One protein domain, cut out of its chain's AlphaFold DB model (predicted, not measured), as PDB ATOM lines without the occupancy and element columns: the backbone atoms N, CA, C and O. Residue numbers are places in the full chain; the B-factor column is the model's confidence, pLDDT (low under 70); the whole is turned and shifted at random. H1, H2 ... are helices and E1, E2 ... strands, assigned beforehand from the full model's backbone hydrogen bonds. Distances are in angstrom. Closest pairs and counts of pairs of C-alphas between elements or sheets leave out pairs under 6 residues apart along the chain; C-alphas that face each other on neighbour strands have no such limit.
ATOM      1  N   ILE A   3      16.393 263.999  32.105       61.50
ATOM      2  CA  ILE A   3      16.074 263.439  30.798       61.50
ATOM      3  C   ILE A   3      17.056 262.303  30.526       61.50
ATOM      4  O   ILE A   3      18.273 262.484  30.567       61.50
ATOM      5  N   GLN A   4      16.517 261.120  30.246       60.59
ATOM      6  CA  GLN A   4      17.299 259.938  29.889       60.59
ATOM      7  C   GLN A   4      17.181 259.656  28.387       60.59
ATOM      8  O   GLN A   4      16.136 259.893  27.782       60.59
ATOM      9  N   SER A   5      18.224 259.078  27.788       55.12
ATOM     10  CA  SER A   5      18.235 258.688  26.364       55.12
ATOM     11  C   SER A   5      17.153 257.665  25.981       55.12
ATOM     12  O   SER A   5      16.799 257.539  24.814       55.12
ATOM     13  N   ASN A   6      16.604 256.934  26.956       55.66
ATOM     14  CA  ASN A   6      15.532 255.953  26.768       55.66
ATOM     15  C   ASN A   6      14.117 256.531  26.984       55.66
ATOM     16  O   ASN A   6      13.134 255.797  26.845       55.66
ATOM     17  N   GLN A   7      14.003 257.807  27.357       67.75
ATOM     18  CA  GLN A   7      12.727 258.457  27.614       67.75
ATOM     19  C   GLN A   7      12.048 258.787  26.282       67.75
ATOM     20  O   GLN A   7      12.679 259.274  25.347       67.75
ATOM     21  N   SER A   8      10.743 258.525  26.171       74.94
ATOM     22  CA  SER A   8       9.988 258.789  24.943       74.94
ATOM     23  C   SER A   8       9.703 260.286  24.787       74.94
ATOM     24  O   SER A   8       8.592 260.733  25.056       74.94
ATOM     25  N   LEU A   9      10.703 261.068  24.392       87.19
ATOM     26  CA  LEU A   9      10.554 262.495  24.106       87.19
ATOM     27  C   LEU A   9       9.784 262.710  22.800       87.19
ATOM     28  O   LEU A   9       9.963 261.971  21.823       87.19
ATOM     29  N   VAL A  10       8.926 263.730  22.774       90.25
ATOM     30  CA  VAL A  10       8.035 263.991  21.641       90.25
ATOM     31  C   VAL A  10       8.043 265.473  21.277       90.25
ATOM     32  O   VAL A  10       8.000 266.353  22.130       90.25
ATOM     33  N   TRP A  11       8.072 265.752  19.981       91.75
ATOM     34  CA  TRP A  11       7.696 267.033  19.406       91.75
ATOM     35  C   TRP A  11       6.200 267.044  19.124       91.75
ATOM     36  O   TRP A  11       5.696 266.146  18.447       91.75
ATOM     37  N   ARG A  12       5.490 268.067  19.592       90.06
ATOM     38  CA  ARG A  12       4.061 268.256  19.333       90.06
ATOM     39  C   ARG A  12       3.839 269.520  18.512       90.06
ATOM     40  O   ARG A  12       4.335 270.585  18.863       90.06
ATOM     41  N   LEU A  13       3.089 269.406  17.419       88.44
ATOM     42  CA  LEU A  13       2.710 270.541  16.579       88.44
ATOM     43  C   LEU A  13       1.374 271.113  17.063       88.44
ATOM     44  O   LEU A  13       0.317 270.516  16.863       88.44
ATOM     45  N   LEU A  14       1.421 272.284  17.689       85.31
ATOM     46  CA  LEU A  14       0.254 272.994  18.199       85.31
ATOM     47  C   LEU A  14      -0.260 273.952  17.122       85.31
ATOM     48  O   LEU A  14       0.451 274.865  16.710       85.31
ATOM     49  N   SER A  15      -1.490 273.765  16.650       79.94
ATOM     50  CA  SER A  15      -2.113 274.705  15.712       79.94
ATOM     51  C   SER A  15      -3.565 274.953  16.066       79.94
ATOM     52  O   SER A  15      -4.295 274.014  16.379       79.94
ATOM     53  N   ASP A  16      -3.991 276.204  15.921       74.00
ATOM     54  CA  ASP A  16      -5.387 276.604  16.099       74.00
ATOM     55  C   ASP A  16      -6.248 276.265  14.863       74.00
ATOM     56  O   ASP A  16      -7.476 276.200  14.948       74.00
ATOM     57  N   SER A  17      -5.622 276.056  13.696       71.94
ATOM     58  CA  SER A  17      -6.292 275.762  12.421       71.94
ATOM     59  C   SER A  17      -5.401 274.974  11.447       71.94
ATOM     60  O   SER A  17      -4.180 274.934  11.584       71.94
ATOM     61  N   GLU A  18      -5.993 274.378  10.409       68.69
ATOM     62  CA  GLU A  18      -5.255 273.729   9.312       68.69
ATOM     63  C   GLU A  18      -4.521 274.731   8.403       68.69
ATOM     64  O   GLU A  18      -3.602 274.351   7.684       68.69
ATOM     65  N   PHE A  19      -4.910 276.009   8.432       72.06
ATOM     66  CA  PHE A  19      -4.351 277.053   7.562       72.06
ATOM     67  C   PHE A  19      -3.320 277.946   8.255       72.06
ATOM     68  O   PHE A  19      -2.683 278.770   7.596       72.06
ATOM     69  N   THR A  20      -3.158 277.812   9.569       78.88
ATOM     70  CA  THR A  20      -2.194 278.587  10.351       78.88
ATOM     71  C   THR A  20      -0.879 277.824  10.494       78.88
ATOM     72  O   THR A  20      -0.893 276.591  10.543       78.88
ATOM     73  N   PRO A  21       0.266 278.524  10.575       81.88
ATOM     74  CA  PRO A  21       1.514 277.900  10.990       81.88
ATOM     75  C   PRO A  21       1.327 277.221  12.349       81.88
ATOM     76  O   PRO A  21       0.743 277.811  13.259       81.88
ATOM     77  N   ALA A  22       1.809 275.989  12.472       85.69
ATOM     78  CA  ALA A  22       1.797 275.269  13.735       85.69
ATOM     79  C   ALA A  22       3.035 275.653  14.547       85.69
ATOM     80  O   ALA A  22       4.137 275.690  14.001       85.69
ATOM     81  N   LYS A  23       2.871 275.899  15.841       88.75
ATOM     82  CA  LYS A  23       3.984 276.047  16.779       88.75
ATOM     83  C   LYS A  23       4.550 274.682  17.136       88.75
ATOM     84  O   LYS A  23       3.794 273.735  17.351       88.75
ATOM     85  N   VAL A  24       5.867 274.586  17.236       91.06
ATOM     86  CA  VAL A  24       6.536 273.380  17.728       91.06
ATOM     87  C   VAL A  24       6.628 273.457  19.247       91.06
ATOM     88  O   VAL A  24       7.105 274.448  19.798       91.06
ATOM     89  N   ALA A  25       6.195 272.404  19.927       90.38
ATOM     90  CA  ALA A  25       6.361 272.249  21.360       90.38
ATOM     91  C   ALA A  25       7.161 270.988  21.672       90.38
ATOM     92  O   ALA A  25       6.985 269.941  21.048       90.38
ATOM     93  N   PHE A  26       8.030 271.094  22.663       89.69
ATOM     94  CA  PHE A  26       8.706 269.967  23.271       89.69
ATOM     95  C   PHE A  26       7.815 269.366  24.357       89.69
ATOM     96  O   PHE A  26       7.280 270.096  25.194       89.69
ATOM     97  N   VAL A  27       7.635 268.047  24.334       88.94
ATOM     98  CA  VAL A  27       6.756 267.329  25.253       88.94
ATOM     99  C   VAL A  27       7.500 266.174  25.899       88.94
ATOM    100  O   VAL A  27       8.070 265.312  25.224       88.94
ATOM    101  N   ILE A  28       7.417 266.141  27.225       86.25
ATOM    102  CA  ILE A  28       7.854 265.018  28.040       86.25
ATOM    103  C   ILE A  28       6.594 264.323  28.557       86.25
ATOM    104  O   ILE A  28       5.923 264.864  29.442       86.25
ATOM    105  N   PRO A  29       6.233 263.158  27.990       79.88
ATOM    106  CA  PRO A  29       5.097 262.396  28.476       79.88
ATOM    107  C   PRO A  29       5.443 261.808  29.844       79.88
ATOM    108  O   PRO A  29       6.456 261.120  30.001       79.88
ATOM    109  N   GLU A  30       4.605 262.070  30.845       75.31
ATOM    110  CA  GLU A  30       4.735 261.406  32.140       75.31
ATOM    111  C   GLU A  30       4.030 260.047  32.074       75.31
ATOM    112  O   GLU A  30       2.855 259.942  31.730       75.31
ATOM    113  N   GLY A  31       4.775 258.980  32.363       59.25
ATOM    114  CA  GLY A  31       4.364 257.597  32.112       59.25
ATOM    115  C   GLY A  31       3.248 257.037  33.001       59.25
ATOM    116  O   GLY A  31       3.049 255.823  32.970       59.25
ATOM    117  N   ASP A  32       2.535 257.853  33.789       49.94
ATOM    118  CA  ASP A  32       1.518 257.366  34.728       49.94
ATOM    119  C   ASP A  32       0.149 258.047  34.570       49.94
ATOM    120  O   ASP A  32       0.018 259.237  34.268       49.94
ATOM    121  N   VAL A  33      -0.905 257.257  34.775       46.03
ATOM    122  CA  VAL A  33      -2.295 257.636  34.492       46.03
ATOM    123  C   VAL A  33      -2.758 258.702  35.490       46.03
ATOM    124  O   VAL A  33      -3.184 258.389  36.600       46.03
ATOM    125  N   GLY A  34      -2.724 259.971  35.077       49.72
ATOM    126  CA  GLY A  34      -3.291 261.096  35.834       49.72
ATOM    127  C   GLY A  34      -2.364 262.296  36.014       49.72
ATOM    128  O   GLY A  34      -2.821 263.330  36.509       49.72
ATOM    129  N   LEU A  35      -1.104 262.188  35.595       56.62
ATOM    130  CA  LEU A  35      -0.187 263.320  35.530       56.62
ATOM    131  C   LEU A  35      -0.295 264.030  34.172       56.62
ATOM    132  O   LEU A  35      -0.695 263.434  33.172       56.62
ATOM    133  N   ARG A  36      -0.044 265.344  34.157       64.44
ATOM    134  CA  ARG A  36      -0.104 266.160  32.935       64.44
ATOM    135  C   ARG A  36       1.271 266.173  32.287       64.44
ATOM    136  O   ARG A  36       2.239 266.474  32.973       64.44
ATOM    137  N   ASP A  37       1.310 265.945  30.978       78.75
ATOM    138  CA  ASP A  37       2.508 266.137  30.163       78.75
ATOM    139  C   ASP A  37       3.168 267.487  30.453       78.75
ATOM    140  O   ASP A  37       2.503 268.532  30.488       78.75
ATOM    141  N   ILE A  38       4.491 267.476  30.578       82.62
ATOM    142  CA  ILE A  38       5.266 268.711  30.613       82.62
ATOM    143  C   ILE A  38       5.445 269.159  29.168       82.62
ATOM    144  O   ILE A  38       5.995 268.429  28.347       82.62
ATOM    145  N   THR A  39       4.932 270.346  28.851       85.94
ATOM    146  CA  THR A  39       4.988 270.933  27.509       85.94
ATOM    147  C   THR A  39       5.714 272.269  27.565       85.94
ATOM    148  O   THR A  39       5.347 273.138  28.355       85.94
ATOM    149  N   LEU A  40       6.711 272.435  26.702       87.88
ATOM    150  CA  LEU A  40       7.449 273.673  26.492       87.88
ATOM    151  C   LEU A  40       7.204 274.148  25.054       87.88
ATOM    152  O   LEU A  40       7.591 273.470  24.103       87.88
ATOM    153  N   GLU A  41       6.550 275.296  24.884       87.81
ATOM    154  CA  GLU A  41       6.397 275.919  23.565       87.81
ATOM    155  C   GLU A  41       7.726 276.526  23.111       87.81
ATOM    156  O   GLU A  41       8.357 277.273  23.857       87.81
ATOM    157  N   THR A  42       8.130 276.233  21.876       88.12
ATOM    158  CA  THR A  42       9.293 276.871  21.246       88.12
ATOM    159  C   THR A  42       8.854 278.080  20.415       88.12
ATOM    160  O   THR A  42       7.673 278.237  20.088       88.12
ATOM    161  N   GLY A  43       9.810 278.924  20.016       85.12
ATOM    162  CA  GLY A  43       9.578 279.997  19.041       85.12
ATOM    163  C   GLY A  43       9.413 279.512  17.593       85.12
ATOM    164  O   GLY A  43       9.139 280.319  16.702       85.12
ATOM    165  N   ILE A  44       9.565 278.209  17.335       90.44
ATOM    166  CA  ILE A  44       9.647 277.642  15.987       90.44
ATOM    167  C   ILE A  44       8.256 277.378  15.413       90.44
ATOM    168  O   ILE A  44       7.378 276.812  16.072       90.44
ATOM    169  N   HIS A  45       8.068 277.758  14.147       86.81
ATOM    170  CA  HIS A  45       6.798 277.637  13.439       86.81
ATOM    171  C   HIS A  45       6.949 276.803  12.166       86.81
ATOM    172  O   HIS A  45       7.787 277.074  11.311       86.81
ATOM    173  N   VAL A  46       6.067 275.823  11.988       83.25
ATOM    174  CA  VAL A  46       5.986 274.997  10.780       83.25
ATOM    175  C   VAL A  46       4.826 275.477   9.923       83.25
ATOM    176  O   VAL A  46       3.668 275.454  10.342       83.25
ATOM    177  N   GLY A  47       5.116 275.881   8.685       78.38
ATOM    178  CA  GLY A  47       4.083 276.291   7.734       78.38
ATOM    179  C   GLY A  47       3.064 275.177   7.455       78.38
ATOM    180  O   GLY A  47       3.430 274.009   7.304       78.38
ATOM    181  N   ALA A  48       1.787 275.545   7.314       68.25
ATOM    182  CA  ALA A  48       0.672 274.615   7.093       68.25
ATOM    183  C   ALA A  48       0.900 273.627   5.927       68.25
ATOM    184  O   ALA A  48       0.575 272.445   6.021       68.25
ATOM    185  N   THR A  49       1.525 274.087   4.840       64.00
ATOM    186  CA  THR A  49       1.857 273.261   3.665       64.00
ATOM    187  C   THR A  49       3.011 272.290   3.908       64.00
ATOM    188  O   THR A  49       3.036 271.208   3.329       64.00
ATOM    189  N   SER A  50       3.963 272.655   4.771       62.72
ATOM    190  CA  SER A  50       5.079 271.782   5.148       62.72
ATOM    191  C   SER A  50       4.620 270.692   6.111       62.72
ATOM    192  O   SER A  50       5.109 269.566   6.033       62.72
ATOM    193  N   ARG A  51       3.634 270.998   6.966       59.97
ATOM    194  CA  ARG A  51       3.051 270.040   7.909       59.97
ATOM    195  C   ARG A  51       2.432 268.839   7.205       59.97
ATOM    196  O   ARG A  51       2.796 267.715   7.517       59.97
ATOM    197  N   SER A  52       1.580 269.076   6.210       59.28
ATOM    198  CA  SER A  52       0.891 268.003   5.479       59.28
ATOM    199  C   SER A  52       1.814 267.127   4.626       59.28
ATOM    200  O   SER A  52       1.468 265.986   4.336       59.28
ATOM    201  N   GLN A  53       2.983 267.635   4.223       58.75
ATOM    202  CA  GLN A  53       3.964 266.865   3.452       58.75
ATOM    203  C   GLN A  53       4.968 266.106   4.320       58.75
ATOM    204  O   GLN A  53       5.382 265.013   3.934       58.75
ATOM    205  N   LYS A  54       5.401 266.685   5.448       59.47
ATOM    206  CA  LYS A  54       6.482 266.120   6.271       59.47
ATOM    207  C   LYS A  54       5.994 265.356   7.504       59.47
ATOM    208  O   LYS A  54       6.716 264.475   7.964       59.47
ATOM    209  N   PHE A  55       4.805 265.653   8.033       62.84
ATOM    210  CA  PHE A  55       4.354 265.127   9.325       62.84
ATOM    211  C   PHE A  55       2.962 264.488   9.212       62.84
ATOM    212  O   PHE A  55       1.957 265.164   9.017       62.84
ATOM    213  N   ASN A  56       2.907 263.159   9.356       56.56
ATOM    214  CA  ASN A  56       1.658 262.380   9.328       56.56
ATOM    215  C   ASN A  56       0.948 262.313  10.694       56.56
ATOM    216  O   ASN A  56      -0.135 261.741  10.794       56.56
ATOM    217  N   SER A  57       1.583 262.836  11.742       62.03
ATOM    218  CA  SER A  57       1.121 262.836  13.128       62.03
ATOM    219  C   SER A  57       1.439 264.193  13.746       62.03
ATOM    220  O   SER A  57       2.479 264.780  13.443       62.03
ATOM    221  N   ASP A  58       0.556 264.666  14.622       74.62
ATOM    222  CA  ASP A  58       0.761 265.892  15.403       74.62
ATOM    223  C   ASP A  58       1.799 265.704  16.508       74.62
ATOM    224  O   ASP A  58       2.299 266.678  17.060       74.62
ATOM    225  N   GLU A  59       2.140 264.448  16.785       83.38
ATOM    226  CA  GLU A  59       3.187 264.026  17.699       83.38
ATOM    227  C   GLU A  59       4.262 263.255  16.934       83.38
ATOM    228  O   GLU A  59       3.979 262.261  16.256       83.38
ATOM    229  N   LEU A  60       5.504 263.715  17.050       87.44
ATOM    230  CA  LEU A  60       6.678 263.136  16.416       87.44
ATOM    231  C   LEU A  60       7.693 262.769  17.492       87.44
ATOM    232  O   LEU A  60       8.147 263.629  18.236       87.44
ATOM    233  N   GLN A  61       8.077 261.499  17.566       88.19
ATOM    234  CA  GLN A  61       9.125 261.075  18.493       88.19
ATOM    235  C   GLN A  61      10.457 261.738  18.144       88.19
ATOM    236  O   GLN A  61      10.786 261.906  16.963       88.19
ATOM    237  N   TRP A  62      11.217 262.092  19.176       90.00
ATOM    238  CA  TRP A  62      12.596 262.522  19.007       90.00
ATOM    239  C   TRP A  62      13.395 261.423  18.319       90.00
ATOM    240  O   TRP A  62      13.303 260.242  18.658       90.00
ATOM    241  N   SER A  63      14.155 261.824  17.312       89.06
ATOM    242  CA  SER A  63      15.106 260.948  16.646       89.06
ATOM    243  C   SER A  63      16.449 260.955  17.366       89.06
ATOM    244  O   SER A  63      16.750 261.866  18.135       89.06
ATOM    245  N   GLU A  64      17.288 259.971  17.044       87.88
ATOM    246  CA  GLU A  64      18.662 259.908  17.547       87.88
ATOM    247  C   GLU A  64      19.441 261.196  17.248       87.88
ATOM    248  O   GLU A  64      20.129 261.711  18.118       87.88
ATOM    249  N   ASN A  65      19.275 261.777  16.054       90.00
ATOM    250  CA  ASN A  65      19.950 263.025  15.688       90.00
ATOM    251  C   ASN A  65      19.530 264.200  16.581       90.00
ATOM    252  O   ASN A  65      20.373 265.012  16.944       90.00
ATOM    253  N   ASP A  66      18.246 264.279  16.950       91.62
ATOM    254  CA  ASP A  66      17.745 265.354  17.814       91.62
ATOM    255  C   ASP A  66      18.365 265.231  19.219       91.62
ATOM    256  O   ASP A  66      18.773 266.226  19.817       91.62
ATOM    257  N   PHE A  67      18.493 263.997  19.723       89.00
ATOM    258  CA  PHE A  67      19.116 263.715  21.015       89.00
ATOM    259  C   PHE A  67      20.631 263.964  21.004       89.00
ATOM    260  O   PHE A  67      21.154 264.599  21.915       89.00
ATOM    261  N   GLN A  68      21.342 263.527  19.961       89.44
ATOM    262  CA  GLN A  68      22.784 263.769  19.827       89.44
ATOM    263  C   GLN A  68      23.104 265.264  19.719       89.44
ATOM    264  O   GLN A  68      24.048 265.733  20.353       89.44
ATOM    265  N   LEU A  69      22.293 266.027  18.977       92.19
ATOM    266  CA  LEU A  69      22.444 267.478  18.909       92.19
ATOM    267  C   LEU A  69      22.194 268.128  20.276       92.19
ATOM    268  O   LEU A  69      22.984 268.970  20.690       92.19
ATOM    269  N   LEU A  70      21.152 267.708  21.006       90.69
ATOM    270  CA  LEU A  70      20.905 268.175  22.376       90.69
ATOM    271  C   LEU A  70      22.139 267.967  23.266       90.69
ATOM    272  O   LEU A  70      22.578 268.909  23.919       90.69
ATOM    273  N   LEU A  71      22.714 266.760  23.276       88.06
ATOM    274  CA  LEU A  71      23.894 266.457  24.090       88.06
ATOM    275  C   LEU A  71      25.100 267.321  23.710       88.06
ATOM    276  O   LEU A  71      25.720 267.910  24.594       88.06
ATOM    277  N   ALA A  72      25.391 267.443  22.411       89.38
ATOM    278  CA  ALA A  72      26.508 268.249  21.921       89.38
ATOM    279  C   ALA A  72      26.381 269.726  22.331       89.38
ATOM    280  O   ALA A  72      27.369 270.365  22.694       89.38
ATOM    281  N   LEU A  73      25.160 270.270  22.307       90.62
ATOM    282  CA  LEU A  73      24.891 271.645  22.726       90.62
ATOM    283  C   LEU A  73      25.025 271.827  24.233       90.62
ATOM    284  O   LEU A  73      25.620 272.806  24.677       90.62
ATOM    285  N   LEU A  74      24.510 270.883  25.023       87.62
ATOM    286  CA  LEU A  74      24.623 270.949  26.478       87.62
ATOM    287  C   LEU A  74      26.083 270.876  26.936       87.62
ATOM    288  O   LEU A  74      26.488 271.655  27.795       87.62
ATOM    289  N   GLU A  75      26.887 270.006  26.323       84.25
ATOM    290  CA  GLU A  75      28.323 269.909  26.604       84.25
ATOM    291  C   GLU A  75      29.053 271.228  26.309       84.25
ATOM    292  O   GLU A  75      29.832 271.708  27.133       84.25
ATOM    293  N   ARG A  76      28.763 271.852  25.162       82.56
ATOM    294  CA  ARG A  76      29.486 273.044  24.687       82.56
ATOM    295  C   ARG A  76      29.028 274.362  25.303       82.56
ATOM    296  O   ARG A  76      29.837 275.288  25.420       82.56
ATOM    297  N   MET A  77      27.747 274.473  25.656       79.19
ATOM    298  CA  MET A  77      27.164 275.700  26.210       79.19
ATOM    299  C   MET A  77      27.260 275.777  27.738       79.19
ATOM    300  O   MET A  77      27.223 276.885  28.271       79.19
ATOM    301  N   PHE A  78      27.413 274.646  28.435       75.38
ATOM    302  CA  PHE A  78      27.408 274.588  29.904       75.38
ATOM    303  C   PHE A  78      28.700 274.015  30.516       75.38
ATOM    304  O   PHE A  78      28.636 273.378  31.561       75.38
ATOM    305  N   ASP A  79      29.863 274.253  29.886       62.25
ATOM    306  CA  ASP A  79      31.204 273.814  30.344       62.25
ATOM    307  C   ASP A  79      31.272 272.329  30.757       62.25
ATOM    308  O   ASP A  79      31.993 271.953  31.682       62.25
ATOM    309  N   GLY A  80      30.530 271.479  30.035       53.56
ATOM    310  CA  GLY A  80      30.238 270.107  30.430       53.56
ATOM    311  C   GLY A  80      29.362 270.092  31.685       53.56
ATOM    312  O   GLY A  80      29.787 270.576  32.733       53.56
ATOM    313  N   PRO A  81      28.147 269.519  31.659       51.41
ATOM    314  CA  PRO A  81      27.392 269.401  32.890       51.41
ATOM    315  C   PRO A  81      28.226 268.556  33.862       51.41
ATOM    316  O   PRO A  81      28.411 267.360  33.638       51.41
ATOM    317  N   ASP A  82      28.661 269.146  34.981       49.22
ATOM    318  CA  ASP A  82      29.138 268.407  36.168       49.22
ATOM    319  C   ASP A  82      28.108 267.320  36.587       49.22
ATOM    320  O   ASP A  82      28.411 266.393  37.337       49.22
ATOM    321  N   GLU A  83      26.875 267.423  36.070       52.03
ATOM    322  CA  GLU A  83      25.723 266.549  36.270       52.03
ATOM    323  C   GLU A  83      25.487 265.487  35.169       52.03
ATOM    324  O   GLU A  83      24.458 264.814  35.208       52.03
ATOM    325  N   MET A  84      26.391 265.282  34.197       53.62
ATOM    326  CA  MET A  84      26.313 264.121  33.288       53.62
ATOM    327  C   MET A  84      26.836 262.864  33.990       53.62
ATOM    328  O   MET A  84      27.980 262.443  33.813       53.62
ATOM    329  N   VAL A  85      25.984 262.242  34.805       53.91
ATOM    330  CA  VAL A  85      26.294 260.975  35.478       53.91
ATOM    331  C   VAL A  85      25.503 259.853  34.806       53.91
ATOM    332  O   VAL A  85      24.279 259.847  34.813       53.91
ATOM    333  N   ASP A  86      26.216 258.885  34.225       55.12
ATOM    334  CA  ASP A  86      25.663 257.599  33.761       55.12
ATOM    335  C   ASP A  86      24.585 257.684  32.648       55.12
ATOM    336  O   ASP A  86      23.662 256.875  32.585       55.12
ATOM    337  N   GLY A  87      24.705 258.656  31.731       56.56
ATOM    338  CA  GLY A  87      23.803 258.801  30.573       56.56
ATOM    339  C   GLY A  87      22.457 259.470  30.884       56.56
ATOM    340  O   GLY A  87      21.566 259.493  30.032       56.56
ATOM    341  N   GLU A  88      22.322 260.020  32.088       62.19
ATOM    342  CA  GLU A  88      21.200 260.838  32.526       62.19
ATOM    343  C   GLU A  88      21.612 262.314  32.504       62.19
ATOM    344  O   GLU A  88      22.666 262.684  33.022       62.19
ATOM    345  N   VAL A  89      20.795 263.154  31.869       68.69
ATOM    346  CA  VAL A  89      21.047 264.593  31.772       68.69
ATOM    347  C   VAL A  89      19.984 265.322  32.573       68.69
ATOM    348  O   VAL A  89      18.807 265.327  32.212       68.69
ATOM    349  N   SER A  90      20.381 265.938  33.682       69.50
ATOM    350  CA  SER A  90      19.500 266.818  34.445       69.50
ATOM    351  C   SER A  90      19.299 268.129  33.691       69.50
ATOM    352  O   SER A  90      20.235 268.879  33.447       69.50
ATOM    353  N   ILE A  91      18.060 268.382  33.288       75.81
ATOM    354  CA  ILE A  91      17.641 269.547  32.524       75.81
ATOM    355  C   ILE A  91      16.598 270.317  33.340       75.81
ATOM    356  O   ILE A  91      15.563 269.781  33.760       75.81
ATOM    357  N   ASP A  92      16.863 271.591  33.604       80.56
ATOM    358  CA  ASP A  92      15.888 272.497  34.202       80.56
ATOM    359  C   ASP A  92      15.164 273.273  33.100       80.56
ATOM    360  O   ASP A  92      15.697 274.217  32.533       80.56
ATOM    361  N   LEU A  93      13.921 272.891  32.793       80.31
ATOM    362  CA  LEU A  93      13.108 273.575  31.779       80.31
ATOM    363  C   LEU A  93      12.666 274.988  32.200       80.31
ATOM    364  O   LEU A  93      12.026 275.681  31.410       80.31
ATOM    365  N   THR A  94      12.961 275.410  33.434       83.31
ATOM    366  CA  THR A  94      12.785 276.803  33.866       83.31
ATOM    367  C   THR A  94      14.002 277.673  33.560       83.31
ATOM    368  O   THR A  94      13.874 278.899  33.572       83.31
ATOM    369  N   ASP A  95      15.150 277.062  33.244       85.38
ATOM    370  CA  ASP A  95      16.358 277.760  32.820       85.38
ATOM    371  C   ASP A  95      16.202 278.248  31.363       85.38
ATOM    372  O   ASP A  95      16.051 277.431  30.446       85.38
ATOM    373  N   PRO A  96      16.252 279.570  31.108       87.75
ATOM    374  CA  PRO A  96      16.184 280.117  29.757       87.75
ATOM    375  C   PRO A  96      17.254 279.559  28.810       87.75
ATOM    376  O   PRO A  96      16.977 279.397  27.623       87.75
ATOM    377  N   SER A  97      18.447 279.232  29.310       87.12
ATOM    378  CA  SER A  97      19.530 278.689  28.487       87.12
ATOM    379  C   SER A  97      19.219 277.269  28.008       87.12
ATOM    380  O   SER A  97      19.542 276.909  26.881       87.12
ATOM    381  N   ILE A  98      18.526 276.470  28.820       88.38
ATOM    382  CA  ILE A  98      18.023 275.154  28.409       88.38
ATOM    383  C   ILE A  98      16.915 275.290  27.362       88.38
ATOM    384  O   ILE A  98      16.893 274.552  26.374       88.38
ATOM    385  N   VAL A  99      15.989 276.231  27.569       90.25
ATOM    386  CA  VAL A  99      14.915 276.519  26.604       90.25
ATOM    387  C   VAL A  99      15.498 276.949  25.254       90.25
ATOM    388  O   VAL A  99      14.981 276.553  24.206       90.25
ATOM    389  N   GLU A 100      16.599 277.701  25.274       91.94
ATOM    390  CA  GLU A 100      17.350 278.090  24.081       91.94
ATOM    391  C   GLU A 100      17.925 276.869  23.352       91.94
ATOM    392  O   GLU A 100      17.679 276.704  22.158       91.94
ATOM    393  N   VAL A 101      18.581 275.943  24.065       92.81
ATOM    394  CA  VAL A 101      19.073 274.688  23.464       92.81
ATOM    395  C   VAL A 101      17.938 273.897  22.809       92.81
ATOM    396  O   VAL A 101      18.067 273.457  21.667       92.81
ATOM    397  N   ILE A 102      16.798 273.747  23.488       93.31
ATOM    398  CA  ILE A 102      15.638 273.036  22.927       93.31
ATOM    399  C   ILE A 102      15.114 273.747  21.671       93.31
ATOM    400  O   ILE A 102      14.732 273.083  20.705       93.31
ATOM    401  N   SER A 103      15.125 275.081  21.655       94.38
ATOM    402  CA  SER A 103      14.717 275.879  20.492       94.38
ATOM    403  C   SER A 103      15.680 275.708  19.312       94.38
ATOM    404  O   SER A 103      15.220 275.589  18.175       94.38
ATOM    405  N   ILE A 104      16.988 275.591  19.565       95.75
ATOM    406  CA  ILE A 104      17.998 275.284  18.540       95.75
ATOM    407  C   ILE A 104      17.748 273.899  17.930       95.75
ATOM    408  O   ILE A 104      17.696 273.771  16.704       95.75
ATOM    409  N   VAL A 105      17.531 272.870  18.759       95.44
ATOM    410  CA  VAL A 105      17.222 271.512  18.271       95.44
ATOM    411  C   VAL A 105      15.914 271.510  17.469       95.44
ATOM    412  O   VAL A 105      15.840 270.911  16.393       95.44
ATOM    413  N   ALA A 106      14.890 272.227  17.941       94.50
ATOM    414  CA  ALA A 106      13.638 272.386  17.210       94.50
ATOM    415  C   ALA A 106      13.856 273.083  15.855       94.50
ATOM    416  O   ALA A 106      13.318 272.635  14.842       94.50
ATOM    417  N   SER A 107      14.673 274.137  15.803       94.94
ATOM    418  CA  SER A 107      15.003 274.816  14.548       94.94
ATOM    419  C   SER A 107      15.679 273.864  13.562       94.94
ATOM    420  O   SER A 107      15.184 273.693  12.447       94.94
ATOM    421  N   ALA A 108      16.722 273.148  13.995       94.94
ATOM    422  CA  ALA A 108      17.424 272.167  13.165       94.94
ATOM    423  C   ALA A 108      16.482 271.093  12.594       94.94
ATOM    424  O   ALA A 108      16.631 270.658  11.452       94.94
ATOM    425  N   ARG A 109      15.472 270.683  13.373       92.69
ATOM    426  CA  ARG A 109      14.509 269.657  12.967       92.69
ATOM    427  C   ARG A 109      13.434 270.162  12.004       92.69
ATOM    428  O   ARG A 109      13.029 269.434  11.089       92.69
ATOM    429  N   PHE A 110      12.897 271.352  12.255       91.44
ATOM    430  CA  PHE A 110      11.640 271.800  11.651       91.44
ATOM    431  C   PHE A 110      11.804 272.918  10.626       91.44
ATOM    432  O   PHE A 110      11.011 272.976   9.677       91.44
ATOM    433  N   ASN A 111      12.819 273.772  10.772       91.44
ATOM    434  CA  ASN A 111      13.033 274.875   9.850       91.44
ATOM    435  C   ASN A 111      13.626 274.391   8.526       91.44
ATOM    436  O   ASN A 111      14.310 273.373   8.419       91.44
TER     437      ASN A 111
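What this domain is: This is residues 3 to 111 of the 206 residues of an uncharacterized protein of Gynuella sunshinyii YC6258 (UniProt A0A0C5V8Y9). Picture a strongly twisted sheet of four strands with H3 packed slantwise over one face, the other face bare, and H2 packed on the side of H3 away from the sheet. Beyond H2 a looser end holds E5, paired with residues 3 to 4, while the turn of the E2 and E3 hairpin, residues 31 to 35, sticks out and the small helix H1 sits by the other end of the sheet. The printed part has 109 residues with three named helices and five named strands, along the chain E1 E2 E3 H1 E4 H2 E5 H3; the sheet's order is E3 - E2 - E1 - E4, all antiparallel, and the class is mixed. The whole is compact, with a radius of gyration of the C-alphas of 14.4 A and spans of 45 by 34 by 24 A.

Where its parts are: Find C-alpha 10 at (8.035, 263.991, 21.641); there E1 begins and runs to residue 14. E2 is residues 22 to 28, 18.6 A long, and E3 is residues 38 to 46, 20.8 A long, with a bend of 82 degrees at residue 43. Next come H1, residues 48 to 54, 10.3 A, and E4, residues 59 to 61. Go on to C-alpha 64 at (18.662, 259.908, 17.547), where H2 starts its 19.9 A to residue 77. E5 is residues 88 to 90, and H3 runs 20.4 A from residue 96 to C-alpha 110 at (11.640, 271.800, 11.651).

How they stand to each other: Start at the sheet, where E1, E2 and E3 form a meander, each strand the antiparallel neighbour of the one before. Look for N 12 and O 25, 2.8 A apart, in the hairpin E1 and E2, and for N 26 and O 40, 2.8 A, in the hairpin E2 and E3. E4 is an edge strand beside E1, with N 11 and O 60 at 2.7 A. H3 is on the sheet at a height of 8.2 A, over E3 and only just over E2, where 3 of its C-alphas fall; it runs slantwise to the strands, at 48 degrees to E3 on the local plane. Their closest C-alphas are those of Thr 42 and Ser 103, 5.6 A. The two form two layers, a helix on one face of a sheet. H2 touches H3, closest at the C-alphas of Asp 66 and Val 105, 6.2 A; they run opposite ways at 35.2 degrees, only just a steep tilt. H1 only grazes the sheet. E5 pairs with no named strand. Every O i to N i+4 pair is within hydrogen-bond range in H2 and H3; in H1 it is 1 of 3, beside 2 of 4 for O i to N i+3.

The domain as a whole: The C-alphas of Phe 19 and Asp 82, the two farthest apart, are 44.9 A from each other. The printed part has no cut, and no link is long. The mean pLDDT of the printed part is 77.8; look for values under 70 at residues 3 to 7, 18, 31 to 36, 48 to 57 and 79 to 90 of this model.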